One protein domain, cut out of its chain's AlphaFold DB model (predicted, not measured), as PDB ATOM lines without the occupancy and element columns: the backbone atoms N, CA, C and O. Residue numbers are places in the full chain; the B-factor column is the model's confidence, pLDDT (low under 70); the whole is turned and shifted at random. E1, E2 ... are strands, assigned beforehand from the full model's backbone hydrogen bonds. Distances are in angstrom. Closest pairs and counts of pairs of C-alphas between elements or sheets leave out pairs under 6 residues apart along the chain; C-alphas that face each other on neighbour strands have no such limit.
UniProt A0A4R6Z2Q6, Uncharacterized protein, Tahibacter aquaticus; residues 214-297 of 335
ATOM      1  N   LEU A 214     263.563 234.477 284.296       80.69
ATOM      2  CA  LEU A 214     264.862 234.908 284.797       80.69
ATOM      3  C   LEU A 214     265.511 233.792 285.603       80.69
ATOM      4  O   LEU A 214     264.868 233.128 286.419       80.69
ATOM      5  N   HIS A 215     266.810 233.617 285.395       81.94
ATOM      6  CA  HIS A 215     267.613 232.665 286.143       81.94
ATOM      7  C   HIS A 215     268.541 233.411 287.088       81.94
ATOM      8  O   HIS A 215     269.286 234.287 286.651       81.94
ATOM      9  N   VAL A 216     268.538 233.027 288.363       86.31
ATOM     10  CA  VAL A 216     269.584 233.448 289.299       86.31
ATOM     11  C   VAL A 216     270.882 232.740 288.917       86.31
ATOM     12  O   VAL A 216     270.986 231.517 289.004       86.31
ATOM     13  N   THR A 217     271.864 233.517 288.466       86.75
ATOM     14  CA  THR A 217     273.191 233.041 288.057       86.75
ATOM     15  C   THR A 217     274.215 233.158 289.182       86.75
ATOM     16  O   THR A 217     275.131 232.340 289.251       86.75
ATOM     17  N   SER A 218     274.045 234.124 290.090       85.62
ATOM     18  CA  SER A 218     274.828 234.229 291.323       85.62
ATOM     19  C   SER A 218     273.991 234.753 292.486       85.62
ATOM     20  O   SER A 218     273.000 235.459 292.295       85.62
ATOM     21  N   VAL A 219     274.416 234.398 293.698       88.88
ATOM     22  CA  VAL A 219     273.835 234.857 294.961       88.88
ATOM     23  C   VAL A 219     274.981 235.279 295.868       88.88
ATOM     24  O   VAL A 219     275.834 234.455 296.194       88.88
ATOM     25  N   ASP A 220     274.968 236.533 296.296       88.00
ATOM     26  CA  ASP A 220     275.910 237.092 297.258       88.00
ATOM     27  C   ASP A 220     275.155 237.506 298.521       88.00
ATOM     28  O   ASP A 220     274.142 238.197 298.449       88.00
ATOM     29  N   ILE A 221     275.641 237.101 299.693       89.31
ATOM     30  CA  ILE A 221     275.092 237.571 300.970       89.31
ATOM     31  C   ILE A 221     275.738 238.919 301.279       89.31
ATOM     32  O   ILE A 221     276.947 238.997 301.492       89.31
ATOM     33  N   VAL A 222     274.929 239.975 301.292       93.25
ATOM     34  CA  VAL A 222     275.374 241.342 301.596       93.25
ATOM     35  C   VAL A 222     275.328 241.588 303.097       93.25
ATOM     36  O   VAL A 222     276.244 242.194 303.650       93.25
ATOM     37  N   HIS A 223     274.279 241.093 303.753       90.25
ATOM     38  CA  HIS A 223     274.066 241.264 305.184       90.25
ATOM     39  C   HIS A 223     273.449 240.003 305.784       90.25
ATOM     40  O   HIS A 223     272.642 239.333 305.144       90.25
ATOM     41  N   ASN A 224     273.844 239.659 307.007       89.50
ATOM     42  CA  ASN A 224     273.297 238.527 307.756       89.50
ATOM     43  C   ASN A 224     273.317 238.888 309.235       89.50
ATOM     44  O   ASN A 224     274.359 238.802 309.891       89.50
ATOM     45  N   GLU A 225     272.168 239.315 309.740       88.56
ATOM     46  CA  GLU A 225     272.001 239.732 311.124       88.56
ATOM     47  C   GLU A 225     270.965 238.874 311.836       88.56
ATOM     48  O   GLU A 225     269.981 238.419 311.253       88.56
ATOM     49  N   ILE A 226     271.191 238.660 313.129       84.06
ATOM     50  CA  ILE A 226     270.165 238.123 314.014       84.06
ATOM     51  C   ILE A 226     269.291 239.309 314.419       84.06
ATOM     52  O   ILE A 226     269.783 240.254 315.035       84.06
ATOM     53  N   ILE A 227     268.011 239.256 314.061       81.75
ATOM     54  CA  ILE A 227     267.002 240.185 314.557       81.75
ATOM     55  C   ILE A 227     266.404 239.535 315.798       81.75
ATOM     56  O   ILE A 227     265.612 238.600 315.708       81.75
ATOM     57  N   ASP A 228     266.815 240.005 316.970       68.12
ATOM     58  CA  ASP A 228     266.290 239.501 318.235       68.12
ATOM     59  C   ASP A 228     264.817 239.921 318.400       68.12
ATOM     60  O   ASP A 228     264.500 241.072 318.705       68.12
ATOM     61  N   GLY A 229     263.913 238.980 318.122       58.16
ATOM     62  CA  GLY A 229     262.465 239.115 318.292       58.16
ATOM     63  C   GLY A 229     261.935 238.455 319.568       58.16
ATOM     64  O   GLY A 229     260.725 238.266 319.697       58.16
ATOM     65  N   GLY A 230     262.812 238.053 320.497       71.12
ATOM     66  CA  GLY A 230     262.440 237.378 321.740       71.12
ATOM     67  C   GLY A 230     262.670 235.861 321.720       71.12
ATOM     68  O   GLY A 230     263.667 235.390 322.251       71.12
ATOM     69  N   PHE A 231     261.732 235.064 321.185       53.62
ATOM     70  CA  PHE A 231     261.685 233.603 321.431       53.62
ATOM     71  C   PHE A 231     262.407 232.704 320.408       53.62
ATOM     72  O   PHE A 231     262.468 231.491 320.620       53.62
ATOM     73  N   GLN A 232     262.938 233.243 319.307       65.31
ATOM     74  CA  GLN A 232     263.671 232.478 318.286       65.31
ATOM     75  C   GLN A 232     264.760 233.346 317.643       65.31
ATOM     76  O   GLN A 232     264.551 234.547 317.473       65.31
ATOM     77  N   ASP A 233     265.879 232.728 317.243       72.88
ATOM     78  CA  ASP A 233     266.945 233.351 316.441       72.88
ATOM     79  C   ASP A 233     266.424 233.668 315.028       72.88
ATOM     80  O   ASP A 233     266.752 232.986 314.054       72.88
ATOM     81  N   VAL A 234     265.566 234.680 314.909       76.31
ATOM     82  CA  VAL A 234     265.124 235.189 313.613       76.31
ATOM     83  C   VAL A 234     266.317 235.864 312.956       76.31
ATOM     84  O   VAL A 234     266.998 236.692 313.561       76.31
ATOM     85  N   ARG A 235     266.610 235.492 311.714       80.62
ATOM     86  CA  ARG A 235     267.706 236.083 310.951       80.62
ATOM     87  C   ARG A 235     267.157 236.851 309.779       80.62
ATOM     88  O   ARG A 235     266.369 236.308 309.012       80.62
ATOM     89  N   ARG A 236     267.640 238.071 309.601       85.38
ATOM     90  CA  ARG A 236     267.493 238.773 308.336       85.38
ATOM     91  C   ARG A 236     268.737 238.560 307.505       85.38
ATOM     92  O   ARG A 236     269.856 238.783 307.973       85.38
ATOM     93  N   ILE A 237     268.523 238.127 306.273       82.94
ATOM     94  CA  ILE A 237     269.585 237.941 305.297       82.94
ATOM     95  C   ILE A 237     269.248 238.802 304.088       82.94
ATOM     96  O   ILE A 237     268.235 238.582 303.429       82.94
ATOM     97  N   ASP A 238     270.104 239.782 303.808       87.75
ATOM     98  CA  ASP A 238     270.018 240.569 302.585       87.75
ATOM     99  C   ASP A 238     270.954 239.945 301.540       87.75
ATOM    100  O   ASP A 238     272.152 239.747 301.776       87.75
ATOM    101  N   TYR A 239     270.406 239.656 300.368       88.06
ATOM    102  CA  TYR A 239     271.094 239.091 299.222       88.06
ATOM    103  C   TYR A 239     271.218 240.120 298.104       88.06
ATOM    104  O   TYR A 239     270.305 240.905 297.830       88.06
ATOM    105  N   ARG A 240     272.333 240.031 297.386       92.75
ATOM    106  CA  ARG A 240     272.484 240.567 296.043       92.75
ATOM    107  C   ARG A 240     272.451 239.404 295.066       92.75
ATOM    108  O   ARG A 240     273.257 238.481 295.147       92.75
ATOM    109  N   LEU A 241     271.486 239.440 294.163       90.44
ATOM    110  CA  LEU A 241     271.283 238.428 293.139       90.44
ATOM    111  C   LEU A 241     271.834 238.952 291.818       90.44
ATOM    112  O   LEU A 241     271.579 240.104 291.459       90.44
ATOM    113  N   THR A 242     272.519 238.093 291.071       90.19
ATOM    114  CA  THR A 242     272.729 238.314 289.638       90.19
ATOM    115  C   THR A 242     271.746 237.446 288.879       90.19
ATOM    116  O   THR A 242     271.661 236.238 289.102       90.19
ATOM    117  N   LEU A 243     270.989 238.073 287.990       88.25
ATOM    118  CA  LEU A 243     269.989 237.451 287.142       88.25
ATOM    119  C   LEU A 243     270.481 237.454 285.695       88.25
ATOM    120  O   LEU A 243     271.176 238.380 285.269       88.25
ATOM    121  N   SER A 244     270.091 236.448 284.916       86.88
ATOM    122  CA  SER A 244     270.245 236.479 283.458       86.88
ATOM    123  C   SER A 244     269.560 237.721 282.874       86.88
ATOM    124  O   SER A 244     268.429 238.018 283.266       86.88
ATOM    125  N   ALA A 245     270.187 238.411 281.913       73.50
ATOM    126  CA  ALA A 245     269.463 239.418 281.141       73.50
ATOM    127  C   ALA A 245     268.283 238.762 280.416       73.50
ATOM    128  O   ALA A 245     268.424 237.726 279.767       73.50
ATOM    129  N   GLY A 246     267.120 239.382 280.555       70.12
ATOM    130  CA  GLY A 246     265.904 239.051 279.835       70.12
ATOM    131  C   GLY A 246     265.333 240.325 279.231       70.12
ATOM    132  O   GLY A 246     265.509 241.418 279.780       70.12
ATOM    133  N   ASP A 247     264.648 240.195 278.100       70.12
ATOM    134  CA  ASP A 247     264.076 241.346 277.414       70.12
ATOM    135  C   ASP A 247     263.052 242.074 278.295       70.12
ATOM    136  O   ASP A 247     262.065 241.507 278.775       70.12
ATOM    137  N   GLY A 248     263.256 243.379 278.468       75.31
ATOM    138  CA  GLY A 248     262.321 244.255 279.166       75.31
ATOM    139  C   GLY A 248     262.407 244.218 280.692       75.31
ATOM    140  O   GLY A 248     261.421 244.580 281.334       75.31
ATOM    141  N   ILE A 249     263.539 243.799 281.267       82.19
ATOM    142  CA  ILE A 249     263.898 244.136 282.653       82.19
ATOM    143  C   ILE A 249     264.383 245.590 282.691       82.19
ATOM    144  O   ILE A 249     265.152 246.015 281.830       82.19
ATOM    145  N   VAL A 250     263.966 246.347 283.705       80.75
ATOM    146  CA  VAL A 250     264.453 247.711 283.950       80.75
ATOM    147  C   VAL A 250     264.807 247.899 285.422       80.75
ATOM    148  O   VAL A 250     264.229 247.245 286.291       80.75
ATOM    149  N   ALA A 251     265.740 248.806 285.708       82.88
ATOM    150  CA  ALA A 251     266.047 249.206 287.077       82.88
ATOM    151  C   ALA A 251     264.795 249.763 287.782       82.88
ATOM    152  O   ALA A 251     263.975 250.451 287.172       82.88
ATOM    153  N   GLY A 252     264.636 249.433 289.062       76.00
ATOM    154  CA  GLY A 252     263.453 249.730 289.871       76.00
ATOM    155  C   GLY A 252     262.290 248.749 289.691       76.00
ATOM    156  O   GLY A 252     261.290 248.861 290.400       76.00
ATOM    157  N   MET A 253     262.389 247.779 288.774       79.44
ATOM    158  CA  MET A 253     261.373 246.736 288.627       79.44
ATOM    159  C   MET A 253     261.324 245.851 289.878       79.44
ATOM    160  O   MET A 253     262.359 245.409 290.369       79.44
ATOM    161  N   GLN A 254     260.115 245.558 290.361       79.00
ATOM    162  CA  GLN A 254     259.883 244.578 291.420       79.00
ATOM    163  C   GLN A 254     259.403 243.261 290.818       79.00
ATOM    164  O   GLN A 254     258.398 243.227 290.104       79.00
ATOM    165  N   LEU A 255     260.122 242.188 291.121       78.56
ATOM    166  CA  LEU A 255     259.767 240.818 290.787       78.56
ATOM    167  C   LEU A 255     259.228 240.143 292.041       78.56
ATOM    168  O   LEU A 255     259.750 240.352 293.132       78.56
ATOM    169  N   GLN A 256     258.194 239.331 291.884       72.12
ATOM    170  CA  GLN A 256     257.633 238.554 292.979       72.12
ATOM    171  C   GLN A 256     258.082 237.104 292.840       72.12
ATOM    172  O   GLN A 256     258.088 236.561 291.733       72.12
ATOM    173  N   ARG A 257     258.474 236.486 293.955       67.38
ATOM    174  CA  ARG A 257     258.784 235.056 293.992       67.38
ATOM    175  C   ARG A 257     257.513 234.233 293.802       67.38
ATOM    176  O   ARG A 257     256.490 234.523 294.418       67.38
ATOM    177  N   ASP A 258     257.600 233.192 292.984       59.88
ATOM    178  CA  ASP A 258     256.547 232.186 292.866       59.88
ATOM    179  C   ASP A 258     256.649 231.219 294.052       59.88
ATOM    180  O   ASP A 258     257.502 230.327 294.070       59.88
ATOM    181  N   PHE A 259     255.855 231.454 295.098       56.53
ATOM    182  CA  PHE A 259     255.745 230.541 296.233       56.53
ATOM    183  C   PHE A 259     254.555 229.600 296.035       56.53
ATOM    184  O   PHE A 259     253.447 230.021 295.716       56.53
ATOM    185  N   SER A 260     254.751 228.315 296.333       45.12
ATOM    186  CA  SER A 260     253.663 227.333 296.425       45.12
ATOM    187  C   SER A 260     252.934 227.355 297.782       45.12
ATOM    188  O   SER A 260     252.150 226.451 298.064       45.12
ATOM    189  N   SER A 261     253.235 228.321 298.654       41.06
ATOM    190  CA  SER A 261     252.802 228.392 300.055       41.06
ATOM    191  C   SER A 261     252.170 229.760 300.333       41.06
ATOM    192  O   SER A 261     252.720 230.788 299.956       41.06
ATOM    193  N   VAL A 262     250.988 229.759 300.960       38.88
ATOM    194  CA  VAL A 262     250.145 230.946 301.221       38.88
ATOM    195  C   VAL A 262     250.649 231.765 302.425       38.88
ATOM    196  O   VAL A 262     250.154 232.854 302.674       38.88
ATOM    197  N   PHE A 263     251.636 231.260 303.173       37.91
ATOM    198  CA  PHE A 263     252.080 231.852 304.444       37.91
ATOM    199  C   PHE A 263     253.376 232.662 304.355       37.91
ATOM    200  O   PHE A 263     253.776 233.270 305.348       37.91
ATOM    201  N   ASP A 264     254.021 232.699 303.191       48.31
ATOM    202  CA  ASP A 264     255.224 233.497 302.993       48.31
ATOM    203  C   ASP A 264     254.806 234.894 302.523       48.31
ATOM    204  O   ASP A 264     254.158 235.053 301.484       48.31
ATOM    205  N   ALA A 265     255.128 235.913 303.329       47.22
ATOM    206  CA  ALA A 265     254.885 237.310 302.987       47.22
ATOM    207  C   ALA A 265     255.399 237.585 301.565       47.22
ATOM    208  O   ALA A 265     256.406 237.018 301.151       47.22
ATOM    209  N   ALA A 266     254.712 238.433 300.798       50.75
ATOM    210  CA  ALA A 266     255.132 238.747 299.435       50.75
ATOM    211  C   ALA A 266     256.537 239.375 299.437       50.75
ATOM    212  O   ALA A 266     256.696 240.581 299.628       50.75
ATOM    213  N   GLU A 267     257.560 238.551 299.236       68.69
ATOM    214  CA  GLU A 267     258.932 239.013 299.149       68.69
ATOM    215  C   GLU A 267     259.210 239.463 297.718       68.69
ATOM    216  O   GLU A 267     259.105 238.699 296.749       68.69
ATOM    217  N   PHE A 268     259.538 240.745 297.590       74.44
ATOM    218  CA  PHE A 268     259.877 241.350 296.316       74.44
ATOM    219  C   PHE A 268     261.390 241.365 296.128       74.44
ATOM    220  O   PHE A 268     262.142 241.793 297.002       74.44
ATOM    221  N   ILE A 269     261.822 240.973 294.938       82.94
ATOM    222  CA  ILE A 269     263.167 241.223 294.433       82.94
ATOM    223  C   ILE A 269     263.124 242.546 293.677       82.94
ATOM    224  O   ILE A 269     262.338 242.698 292.744       82.94
ATOM    225  N   THR A 270     263.968 243.503 294.049       85.94
ATOM    226  CA  THR A 270     264.048 244.792 293.347       85.94
ATOM    227  C   THR A 270     265.268 244.814 292.443       85.94
ATOM    228  O   THR A 270     266.388 244.661 292.918       85.94
ATOM    229  N   ILE A 271     265.065 245.026 291.143       87.94
ATOM    230  CA  ILE A 271     266.156 245.199 290.184       87.94
ATOM    231  C   ILE A 271     266.859 246.529 290.463       87.94
ATOM    232  O   ILE A 271     266.252 247.591 290.345       87.94
ATOM    233  N   GLU A 272     268.141 246.484 290.808       91.19
ATOM    234  CA  GLU A 272     268.959 247.671 291.072       91.19
ATOM    235  C   GLU A 272     269.576 248.203 289.777       91.19
ATOM    236  O   GLU A 272     269.551 249.406 289.514       91.19
ATOM    237  N   GLN A 273     270.126 247.302 288.960       92.38
ATOM    238  CA  GLN A 273     270.883 247.633 287.753       92.38
ATOM    239  C   GLN A 273     270.619 246.606 286.651       92.38
ATOM    240  O   GLN A 273     270.367 245.433 286.931       92.38
ATOM    241  N   VAL A 274     270.673 247.055 285.396       90.19
ATOM    242  CA  VAL A 274     270.502 246.208 284.209       90.19
ATOM    243  C   VAL A 274     271.615 246.525 283.221       90.19
ATOM    244  O   VAL A 274     271.722 247.657 282.754       90.19
ATOM    245  N   ASP A 275     272.399 245.506 282.894       90.56
ATOM    246  CA  ASP A 275     273.424 245.521 281.860       90.56
ATOM    247  C   ASP A 275     272.960 244.710 280.642       90.56
ATOM    248  O   ASP A 275     271.928 244.039 280.661       90.56
ATOM    249  N   ALA A 276     273.760 244.713 279.570       85.31
ATOM    250  CA  ALA A 276     273.432 243.998 278.335       85.31
ATOM    251  C   ALA A 276     273.192 242.486 278.529       85.31
ATOM    252  O   ALA A 276     272.425 241.896 277.776       85.31
ATOM    253  N   ASN A 277     273.846 241.865 279.519       88.19
ATOM    254  CA  ASN A 277     273.852 240.406 279.701       88.19
ATOM    255  C   ASN A 277     273.390 239.938 281.090       88.19
ATOM    256  O   ASN A 277     273.217 238.736 281.302       88.19
ATOM    257  N   ALA A 278     273.195 240.855 282.037       91.25
ATOM    258  CA  ALA A 278     272.798 240.521 283.397       91.25
ATOM    259  C   ALA A 278     271.984 241.650 284.033       91.25
ATOM    260  O   ALA A 278     272.054 242.799 283.605       91.25
ATOM    261  N   ALA A 279     271.241 241.320 285.083       91.69
ATOM    262  CA  ALA A 279     270.654 242.301 285.982       91.69
ATOM    263  C   ALA A 279     271.088 241.999 287.415       91.69
ATOM    264  O   ALA A 279     271.173 240.837 287.810       91.69
ATOM    265  N   THR A 280     271.345 243.039 288.198       93.00
ATOM    266  CA  THR A 280     271.619 242.914 289.631       93.00
ATOM    267  C   THR A 280     270.375 243.304 290.403       93.00
ATOM    268  O   THR A 280     269.715 244.289 290.066       93.00
ATOM    269  N   ALA A 281     270.046 242.535 291.435       91.38
ATOM    270  CA  ALA A 281     268.845 242.747 292.219       91.38
ATOM    271  C   ALA A 281     269.089 242.585 293.719       91.38
ATOM    272  O   ALA A 281     269.899 241.761 294.142       91.38
ATOM    273  N   ALA A 282     268.347 243.349 294.513       90.25
ATOM    274  CA  ALA A 282     268.314 243.245 295.962       90.25
ATOM    275  C   ALA A 282     267.134 242.379 296.411       90.25
ATOM    276  O   ALA A 282     266.021 242.502 295.886       90.25
ATOM    277  N   TYR A 283     267.382 241.530 297.402       87.44
ATOM    278  CA  TYR A 283     266.397 240.646 298.015       87.44
ATOM    279  C   TYR A 283     266.669 240.549 299.515       87.44
ATOM    280  O   TYR A 283     267.823 240.440 299.914       87.44
ATOM    281  N   SER A 284     265.631 240.594 300.345       84.50
ATOM    282  CA  SER A 284     265.742 240.430 301.797       84.50
ATOM    283  C   SER A 284     264.819 239.303 302.220       84.50
ATOM    284  O   SER A 284     263.650 239.309 301.844       84.50
ATOM    285  N   ASP A 285     265.345 238.393 303.029       82.12
ATOM    286  CA  ASP A 285     264.644 237.222 303.557       82.12
ATOM    287  C   ASP A 285     264.674 237.267 305.090       82.12
ATOM    288  O   ASP A 285     265.663 237.716 305.690       82.12
ATOM    289  N   ILE A 286     263.595 236.809 305.721       78.75
ATOM    290  CA  ILE A 286     263.492 236.648 307.172       78.75
ATOM    291  C   ILE A 286     263.373 235.156 307.480       78.75
ATOM    292  O   ILE A 286     262.302 234.555 307.429       78.75
ATOM    293  N   VAL A 287     264.489 234.560 307.885       75.62
ATOM    294  CA  VAL A 287     264.577 233.131 308.169       75.62
ATOM    295  C   VAL A 287     264.286 232.878 309.644       75.62
ATOM    296  O   VAL A 287     265.008 233.352 310.526       75.62
ATOM    297  N   THR A 288     263.257 232.074 309.918       67.12
ATOM    298  CA  THR A 288     262.986 231.548 311.263       67.12
ATOM    299  C   THR A 288     263.552 230.126 311.407       67.12
ATOM    300  O   THR A 288     263.435 229.316 310.482       67.12
ATOM    301  N   PRO A 289     264.150 229.755 312.554       60.09
ATOM    302  CA  PRO A 289     264.751 228.430 312.748       60.09
ATOM    303  C   PRO A 289     263.776 227.242 312.652       60.09
ATOM    304  O   PRO A 289     264.222 226.097 312.611       60.09
ATOM    305  N   VAL A 290     262.458 227.480 312.651       51.94
ATOM    306  CA  VAL A 290     261.437 226.439 312.881       51.94
ATOM    307  C   VAL A 290     260.655 226.056 311.605       51.94
ATOM    308  O   VAL A 290     259.971 225.037 311.589       51.94
ATOM    309  N   GLY A 291     260.819 226.779 310.490       42.94
ATOM    310  CA  GLY A 291     259.970 226.647 309.291       42.94
ATOM    311  C   GLY A 291     260.183 225.437 308.358       42.94
ATOM    312  O   GLY A 291     259.417 225.273 307.418       42.94
ATOM    313  N   PHE A 292     261.174 224.560 308.577       37.16
ATOM    314  CA  PHE A 292     261.458 223.428 307.661       37.16
ATOM    315  C   PHE A 292     261.150 222.028 308.224       37.16
ATOM    316  O   PHE A 292     261.492 221.021 307.595       37.16
ATOM    317  N   LEU A 293     260.514 221.928 309.397       30.22
ATOM    318  CA  LEU A 293     260.276 220.636 310.056       30.22
ATOM    319  C   LEU A 293     259.028 219.865 309.582       30.22
ATOM    320  O   LEU A 293     258.926 218.689 309.917       30.22
ATOM    321  N   GLU A 294     258.139 220.428 308.754       29.08
ATOM    322  CA  GLU A 294     256.910 219.715 308.333       29.08
ATOM    323  C   GLU A 294     256.868 219.208 306.878       29.08
ATOM    324  O   GLU A 294     255.934 218.502 306.506       29.08
ATOM    325  N   THR A 295     257.899 219.429 306.053       27.92
ATOM    326  CA  THR A 295     257.929 218.944 304.649       27.92
ATOM    327  C   THR A 295     258.981 217.870 304.354       27.92
ATOM    328  O   THR A 295     259.448 217.731 303.221       27.92
ATOM    329  N   ARG A 296     259.333 217.022 305.332       28.44
ATOM    330  CA  ARG A 296     260.088 215.783 305.063       28.44
ATOM    331  C   ARG A 296     259.264 214.545 305.404       28.44
ATOM    332  O   ARG A 296     258.890 214.328 306.548       28.44
ATOM    333  N   PHE A 297     259.017 213.751 304.358       29.55
ATOM    334  CA  PHE A 297     258.788 212.303 304.349       29.55
ATOM    335  C   PHE A 297     258.925 211.620 305.719       29.55
ATOM    336  O   PHE A 297     259.989 211.693 306.333       29.55
TER     337      PHE A 297
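What this domain is: This is residues 214 to 297 of the 335 residues of an uncharacterized protein of Tahibacter aquaticus (UniProt A0A4R6Z2Q6). One strongly twisted sheet makes the body: a long ribbon of E1, E2 and E5 side by side, with the shorter E4 beside residues 279 to 283 of E5 and the three-residue E3 beside E4 at the sheet's edge. Residues 291 to 297 stick out as a free tail. The printed part has 84 residues, with five named strands, E1 to E5 along the chain, and no named helix; the class is all strand. The sheet's order is E1 E2 E5 E4 E3, all antiparallel. The whole is loose, with a radius of gyration of the C-alphas of 14.9 A, and spans 45 by 29 by 19 A.

How they stand to each other: Start at inner strand E2, residues 233 to 244. It forms a hairpin with edge strand E1, residues 214 to 228, at 160 degrees; look at N 220 and O 240, 2.8 A apart. Its other antiparallel neighbour is E5, residues 278 to 287, at 165 degrees, with N 239 and O 283 2.7 A apart. Next comes E4, residues 268 to 274, a hairpin with E5 at 155 degrees; N 282 and O 270 are 2.8 A apart. Edge strand E3, residues 254 to 256, forms a hairpin with E4 at 137 degrees; N 255 and O 269 are 2.8 A apart. The pairing of E4 is staggered: residues 268 to 270 pair with E3, 270 to 274 with E5. E3, E4 and E5 are a meander, each strand the antiparallel neighbour of the one before; with E2, whose antiparallel neighbour is E5, they make a Greek key. E1 and E4 are apart.

Where its parts are: Find C-alpha 214 at (264.862, 234.908, 284.797); E1 bends by 81 degrees at residue 217 and spans 33.8 A. E2 spans 33.3 A, E3 6.6 A and E4 16.8 A. E5 runs 27.1 A to C-alpha 287 at (264.577, 233.131, 308.169).

The domain as a whole: The C-alphas farthest apart, of Phe 231 and Ala 276, are 45.9 A apart. The printed part has no cut; the link from E3 to E4 is long. Look for pLDDT under 70 at residues 228 to 229, 231 to 232, 257 to 267 and 288 to 297.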